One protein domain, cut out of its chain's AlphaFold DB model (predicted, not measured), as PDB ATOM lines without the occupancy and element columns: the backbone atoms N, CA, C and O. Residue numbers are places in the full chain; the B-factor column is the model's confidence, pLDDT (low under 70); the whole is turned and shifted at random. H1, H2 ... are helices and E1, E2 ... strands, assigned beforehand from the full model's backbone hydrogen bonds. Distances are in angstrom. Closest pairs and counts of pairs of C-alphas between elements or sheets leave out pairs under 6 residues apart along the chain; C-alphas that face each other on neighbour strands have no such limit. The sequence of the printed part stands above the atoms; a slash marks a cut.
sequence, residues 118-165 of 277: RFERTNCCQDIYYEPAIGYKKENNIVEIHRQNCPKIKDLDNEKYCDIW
ATOM      1  N   ARG A 118      34.750 -34.214  -4.474       61.78
ATOM      2  CA  ARG A 118      35.837 -34.429  -5.422       61.78
ATOM      3  C   ARG A 118      35.982 -33.171  -6.265       61.78
ATOM      4  O   ARG A 118      35.093 -32.842  -7.044       61.78
ATOM      5  N   PHE A 119      37.092 -32.468  -6.086       72.62
ATOM      6  CA  PHE A 119      37.400 -31.294  -6.887       72.62
ATOM      7  C   PHE A 119      37.929 -31.735  -8.246       72.62
ATOM      8  O   PHE A 119      38.919 -32.462  -8.327       72.62
ATOM      9  N   GLU A 120      37.268 -31.299  -9.309       75.69
ATOM     10  CA  GLU A 120      37.647 -31.633 -10.673       75.69
ATOM     11  C   GLU A 120      37.983 -30.380 -11.462       75.69
ATOM     12  O   GLU A 120      37.289 -29.360 -11.419       75.69
ATOM     13  N   ARG A 121      39.079 -30.472 -12.211       75.62
ATOM     14  CA  ARG A 121      39.424 -29.458 -13.192       75.62
ATOM     15  C   ARG A 121      38.567 -29.644 -14.427       75.62
ATOM     16  O   ARG A 121      38.420 -30.751 -14.936       75.62
ATOM     17  N   THR A 122      38.072 -28.532 -14.942       73.06
ATOM     18  CA  THR A 122      37.324 -28.514 -16.191       73.06
ATOM     19  C   THR A 122      38.249 -28.236 -17.368       73.06
ATOM     20  O   THR A 122      39.231 -27.501 -17.265       73.06
ATOM     21  N   ASN A 123      37.897 -28.772 -18.535       76.38
ATOM     22  CA  ASN A 123      38.655 -28.540 -19.768       76.38
ATOM     23  C   ASN A 123      38.528 -27.096 -20.294       76.38
ATOM     24  O   ASN A 123      39.196 -26.744 -21.257       76.38
ATOM     25  N   CYS A 124      37.655 -26.260 -19.716       78.94
ATOM     26  CA  CYS A 124      37.455 -24.886 -20.185       78.94
ATOM     27  C   CYS A 124      38.395 -23.857 -19.554       78.94
ATOM     28  O   CYS A 124      38.600 -22.805 -20.149       78.94
ATOM     29  N   CYS A 125      38.931 -24.125 -18.360       76.38
ATOM     30  CA  CYS A 125      39.835 -23.223 -17.643       76.38
ATOM     31  C   CYS A 125      41.198 -23.902 -17.468       76.38
ATOM     32  O   CYS A 125      41.615 -24.235 -16.356       76.38
ATOM     33  N   GLN A 126      41.866 -24.156 -18.595       68.25
ATOM     34  CA  GLN A 126      43.255 -24.609 -18.591       68.25
ATOM     35  C   GLN A 126      44.140 -23.519 -17.952       68.25
ATOM     36  O   GLN A 126      43.828 -22.335 -18.043       68.25
ATOM     37  N   ASP A 127      45.152 -23.945 -17.194       70.75
ATOM     38  CA  ASP A 127      46.172 -23.086 -16.559       70.75
ATOM     39  C   ASP A 127      45.714 -21.973 -15.602       70.75
ATOM     40  O   ASP A 127      46.451 -21.039 -15.323       70.75
ATOM     41  N   ILE A 128      44.547 -22.125 -14.979       74.62
ATOM     42  CA  ILE A 128      44.020 -21.235 -13.921       74.62
ATOM     43  C   ILE A 128      44.870 -21.166 -12.626       74.62
ATOM     44  O   ILE A 128      44.462 -20.558 -11.640       74.62
ATOM     45  N   TYR A 129      46.022 -21.834 -12.561       71.81
ATOM     46  CA  TYR A 129      46.812 -21.889 -11.332       71.81
ATOM     47  C   TYR A 129      47.158 -20.482 -10.838       71.81
ATOM     48  O   TYR A 129      47.633 -19.648 -11.604       71.81
ATOM     49  N   TYR A 130      46.932 -20.236  -9.545       75.06
ATOM     50  CA  TYR A 130      47.203 -18.947  -8.897       75.06
ATOM     51  C   TYR A 130      46.396 -17.780  -9.470       75.06
ATOM     52  O   TYR A 130      46.778 -16.622  -9.334       75.06
ATOM     53  N   GLU A 131      45.245 -18.066 -10.065       78.56
ATOM     54  CA  GLU A 131      44.263 -17.055 -10.428       78.56
ATOM     55  C   GLU A 131      42.987 -17.210  -9.592       78.56
ATOM     56  O   GLU A 131      42.698 -18.317  -9.114       78.56
ATOM     57  N   PRO A 132      42.181 -16.137  -9.455       79.06
ATOM     58  CA  PRO A 132      40.889 -16.208  -8.787       79.06
ATOM     59  C   PRO A 132      39.997 -17.300  -9.390       79.06
ATOM     60  O   PRO A 132      39.547 -17.230 -10.545       79.06
ATOM     61  N   ALA A 133      39.734 -18.318  -8.577       83.94
ATOM     62  CA  ALA A 133      39.015 -19.516  -8.965       83.94
ATOM     63  C   ALA A 133      37.799 -19.746  -8.061       83.94
ATOM     64  O   ALA A 133      37.770 -19.371  -6.888       83.94
ATOM     65  N   ILE A 134      36.779 -20.375  -8.629       83.19
ATOM     66  CA  ILE A 134      35.483 -20.601  -7.999       83.19
ATOM     67  C   ILE A 134      35.050 -22.051  -8.214       83.19
ATOM     68  O   ILE A 134      35.252 -22.617  -9.290       83.19
ATOM     69  N   GLY A 135      34.479 -22.651  -7.174       83.44
ATOM     70  CA  GLY A 135      33.944 -24.005  -7.193       83.44
ATOM     71  C   GLY A 135      32.429 -23.993  -7.358       83.44
ATOM     72  O   GLY A 135      31.727 -23.337  -6.583       83.44
ATOM     73  N   TYR A 136      31.926 -24.751  -8.327       82.56
ATOM     74  CA  TYR A 136      30.496 -25.007  -8.507       82.56
ATOM     75  C   TYR A 136      30.190 -26.463  -8.194       82.56
ATOM     76  O   TYR A 136      30.856 -27.369  -8.702       82.56
ATOM     77  N   LYS A 137      29.191 -26.699  -7.342       79.31
ATOM     78  CA  LYS A 137      28.808 -28.057  -6.964       79.31
ATOM     79  C   LYS A 137      27.934 -28.664  -8.058       79.31
ATOM     80  O   LYS A 137      26.885 -28.125  -8.387       79.31
ATOM     81  N   LYS A 138      28.373 -29.798  -8.594       79.56
ATOM     82  CA  LYS A 138      27.593 -30.688  -9.455       79.56
ATOM     83  C   LYS A 138      26.963 -31.819  -8.640       79.56
ATOM     84  O   LYS A 138      27.066 -31.890  -7.412       79.56
ATOM     85  N   GLU A 139      26.305 -32.729  -9.346       77.12
ATOM     86  CA  GLU A 139      25.829 -33.994  -8.799       77.12
ATOM     87  C   GLU A 139      26.981 -34.844  -8.222       77.12
ATOM     88  O   GLU A 139      28.158 -34.646  -8.529       77.12
ATOM     89  N   ASN A 140      26.639 -35.807  -7.361       71.06
ATOM     90  CA  ASN A 140      27.583 -36.767  -6.766       71.06
ATOM     91  C   ASN A 140      28.759 -36.142  -5.986       71.06
ATOM     92  O   ASN A 140      29.827 -36.745  -5.890       71.06
ATOM     93  N   ASN A 141      28.558 -34.955  -5.398       69.81
ATOM     94  CA  ASN A 141      29.582 -34.202  -4.659       69.81
ATOM     95  C   ASN A 141      30.827 -33.859  -5.497       69.81
ATOM     96  O   ASN A 141      31.917 -33.677  -4.959       69.81
ATOM     97  N   ILE A 142      30.699 -33.762  -6.819       74.00
ATOM     98  CA  ILE A 142      31.782 -33.237  -7.652       74.00
ATOM     99  C   ILE A 142      31.732 -31.712  -7.583       74.00
ATOM    100  O   ILE A 142      30.673 -31.114  -7.764       74.00
ATOM    101  N   VAL A 143      32.866 -31.074  -7.313       80.62
ATOM    102  CA  VAL A 143      33.003 -29.615  -7.367       80.62
ATOM    103  C   VAL A 143      33.893 -29.277  -8.550       80.62
ATOM    104  O   VAL A 143      35.089 -29.562  -8.542       80.62
ATOM    105  N   GLU A 144      33.308 -28.670  -9.576       84.38
ATOM    106  CA  GLU A 144      34.053 -28.222 -10.748       84.38
ATOM    107  C   GLU A 144      34.708 -26.871 -10.481       84.38
ATOM    108  O   GLU A 144      34.055 -25.914 -10.053       84.38
ATOM    109  N   ILE A 145      36.012 -26.801 -10.743       84.88
ATOM    110  CA  ILE A 145      36.800 -25.580 -10.596       84.88
ATOM    111  C   ILE A 145      36.766 -24.802 -11.912       84.88
ATOM    112  O   ILE A 145      37.112 -25.323 -12.981       84.88
ATOM    113  N   HIS A 146      36.399 -23.527 -11.814       85.94
ATOM    114  CA  HIS A 146      36.369 -22.575 -12.917       85.94
ATOM    115  C   HIS A 146      37.090 -21.275 -12.557       85.94
ATOM    116  O   HIS A 146      37.231 -20.928 -11.386       85.94
ATOM    117  N   ARG A 147      37.499 -20.510 -13.576       86.12
ATOM    118  CA  ARG A 147      37.940 -19.115 -13.401       86.12
ATOM    119  C   ARG A 147      36.741 -18.287 -12.974       86.12
ATOM    120  O   ARG A 147      35.660 -18.488 -13.521       86.12
ATOM    121  N   GLN A 148      36.928 -17.339 -12.058       82.62
ATOM    122  CA  GLN A 148      35.834 -16.520 -11.524       82.62
ATOM    123  C   GLN A 148      34.968 -15.870 -12.624       82.62
ATOM    124  O   GLN A 148      33.751 -15.796 -12.487       82.62
ATOM    125  N   ASN A 149      35.586 -15.496 -13.752       82.31
ATOM    126  CA  ASN A 149      34.927 -14.886 -14.914       82.31
ATOM    127  C   ASN A 149      34.727 -15.853 -16.100       82.31
ATOM    128  O   ASN A 149      34.664 -15.419 -17.251       82.31
ATOM    129  N   CYS A 150      34.678 -17.169 -15.868       82.56
ATOM    130  CA  CYS A 150      34.475 -18.138 -16.943       82.56
ATOM    131  C   CYS A 150      33.073 -17.968 -17.565       82.56
ATOM    132  O   CYS A 150      32.079 -18.049 -16.842       82.56
ATOM    133  N   PRO A 151      32.946 -17.787 -18.896       81.56
ATOM    134  CA  PRO A 151      31.645 -17.588 -19.539       81.56
ATOM    135  C   PRO A 151      30.709 -18.786 -19.351       81.56
ATOM    136  O   PRO A 151      29.511 -18.583 -19.202       81.56
ATOM    137  N   LYS A 152      31.257 -20.009 -19.250       80.12
ATOM    138  CA  LYS A 152      30.470 -21.231 -19.028       80.12
ATOM    139  C   LYS A 152      29.738 -21.257 -17.690       80.12
ATOM    140  O   LYS A 152      28.770 -21.988 -17.576       80.12
ATOM    141  N   ILE A 153      30.177 -20.477 -16.697       78.50
ATOM    142  CA  ILE A 153      29.504 -20.411 -15.393       78.50
ATOM    143  C   ILE A 153      28.103 -19.813 -15.524       78.50
ATOM    144  O   ILE A 153      27.201 -20.229 -14.811       78.50
ATOM    145  N   LYS A 154      27.912 -18.844 -16.429       71.19
ATOM    146  CA  LYS A 154      26.627 -18.143 -16.579       71.19
ATOM    147  C   LYS A 154      25.499 -19.065 -17.040       71.19
ATOM    148  O   LYS A 154      24.344 -18.775 -16.758       71.19
ATOM    149  N   ASP A 155      25.857 -20.152 -17.716       68.06
ATOM    150  CA  ASP A 155      24.925 -21.141 -18.252       68.06
ATOM    151  C   ASP A 155      24.737 -22.346 -17.306       68.06
ATOM    152  O   ASP A 155      24.006 -23.279 -17.636       68.06
ATOM    153  N   LEU A 156      25.411 -22.367 -16.147       69.25
ATOM    154  CA  LEU A 156      25.250 -23.421 -15.146       69.25
ATOM    155  C   LEU A 156      24.111 -23.062 -14.187       69.25
ATOM    156  O   LEU A 156      24.170 -22.051 -13.499       69.25
ATOM    157  N   ASP A 157      23.132 -23.957 -14.070       66.19
ATOM    158  CA  ASP A 157      22.010 -23.855 -13.117       66.19
ATOM    159  C   ASP A 157      22.405 -24.277 -11.679       66.19
ATOM    160  O   ASP A 157      21.570 -24.498 -10.806       66.19
ATOM    161  N   ASN A 158      23.709 -24.449 -11.432       68.12
ATOM    162  CA  ASN A 158      24.246 -24.957 -10.174       68.12
ATOM    163  C   ASN A 158      24.555 -23.822  -9.196       68.12
ATOM    164  O   ASN A 158      25.069 -22.768  -9.573       68.12
ATOM    165  N   GLU A 159      24.339 -24.077  -7.907       69.12
ATOM    166  CA  GLU A 159      24.679 -23.128  -6.851       69.12
ATOM    167  C   GLU A 159      26.206 -22.981  -6.708       69.12
ATOM    168  O   GLU A 159      26.961 -23.966  -6.700       69.12
ATOM    169  N   LYS A 160      26.669 -21.729  -6.571       75.25
ATOM    170  CA  LYS A 160      28.052 -21.429  -6.178       75.25
ATOM    171  C   LYS A 160      28.350 -22.162  -4.871       75.25
ATOM    172  O   LYS A 160      27.678 -21.936  -3.871       75.25
ATOM    173  N   TYR A 161      29.401 -22.977  -4.860       71.69
ATOM    174  CA  TYR A 161      29.759 -23.764  -3.684       71.69
ATOM    175  C   TYR A 161      30.765 -23.043  -2.789       71.69
ATOM    176  O   TYR A 161      30.519 -22.847  -1.600       71.69
ATOM    177  N   CYS A 162      31.909 -22.638  -3.347       73.56
ATOM    178  CA  CYS A 162      32.961 -21.974  -2.581       73.56
ATOM    179  C   CYS A 162      33.926 -21.175  -3.462       73.56
ATOM    180  O   CYS A 162      34.008 -21.377  -4.674       73.56
ATOM    181  N   ASP A 163      34.689 -20.287  -2.827       74.81
ATOM    182  CA  ASP A 163      35.903 -19.726  -3.414       74.81
ATOM    183  C   ASP A 163      37.059 -20.728  -3.257       74.81
ATOM    184  O   ASP A 163      37.170 -21.421  -2.236       74.81
ATOM    185  N   ILE A 164      37.905 -20.825  -4.282       80.38
ATOM    186  CA  ILE A 164      39.021 -21.770  -4.329       80.38
ATOM    187  C   ILE A 164      40.314 -21.051  -3.947       80.38
ATOM    188  O   ILE A 164      40.587 -19.946  -4.406       80.38
ATOM    189  N   TRP A 165      41.117 -21.716  -3.117       79.12
ATOM    190  CA  TRP A 165      42.418 -21.236  -2.656       79.12
ATOM    191  C   TRP A 165      43.492 -22.220  -3.100       79.12
ATOM    192  O   TRP A 165      43.322 -23.434  -2.954       79.12
TER     193      TRP A 165
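What this domain is: This is residues 118 to 165 of the 277 residues of the protein "Bifunctional (P)ppGpp synthetase/guanosine-3',5'-bis(Diphosphate) 3'-pyrophosphohydrolase" of Moorea sp. SIO2B7 (UniProt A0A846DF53). A small, strongly twisted sheet of four strands makes the core, with a long loop, residues 122 to 132, joining its edge strand E1 to E2. One short helix, H1, lies on the crossover from E3 to E4 and only grazes the sheet. The printed part has 48 residues, with elements in the order E1, E2, E3, H1, E4; the mixed sheet runs E1, E3, E2, E4, and the class is mostly strand. The whole is compact and rounded, with a radius of gyration of the C-alphas of 9.7 A and spans of 26 by 21 by 18 A.

How they stand to each other: The inner strands E3, residues 142 to 147, and E2, residues 133 to 137, form an antiparallel hairpin at 150 degrees, with N 134 and O 146 2.8 A apart. Edge strand E1, residues 118 to 121, is parallel to E3 at 34 degrees, with N 143 and O 118 2.9 A apart. Edge strand E4, residues 160 to 164, is antiparallel to E2 at 145 degrees, with N 135 and O 162 2.8 A apart. E1 and E4 are apart. H1, residues 151 to 155, only grazes the sheet with residues 152 to 153; its closest C-alpha pair with E3 is His 146 and Ile 153, 7.6 A. E3, H1 and E4 form a split strand-helix-strand unit, two strands running the same way with E2 between them, and its crossover is right-handed. In H1, 0 of 1 O i to N i+4 pairs and 2 of 2 O i to N i+3 pairs are within hydrogen-bond range.

Where its parts are: E1 begins at C-alpha 118 (35.837, -34.429, -5.422). E3 is 16.4 A long, E2 13.5 A, E4 11.1 A, E1 9.9 A and H1 7.7 A. E4 ends at C-alpha 164 (39.021, -21.770, -4.329).

The domain as a whole: The C-alphas of Tyr 130 and Asn 140 are the two farthest apart, 26.6 A. The printed part has no cut. The link from E1 to E2 is long, with 11 residues. Residues 118, 126, 141 and 155 to 159 have pLDDT under 70.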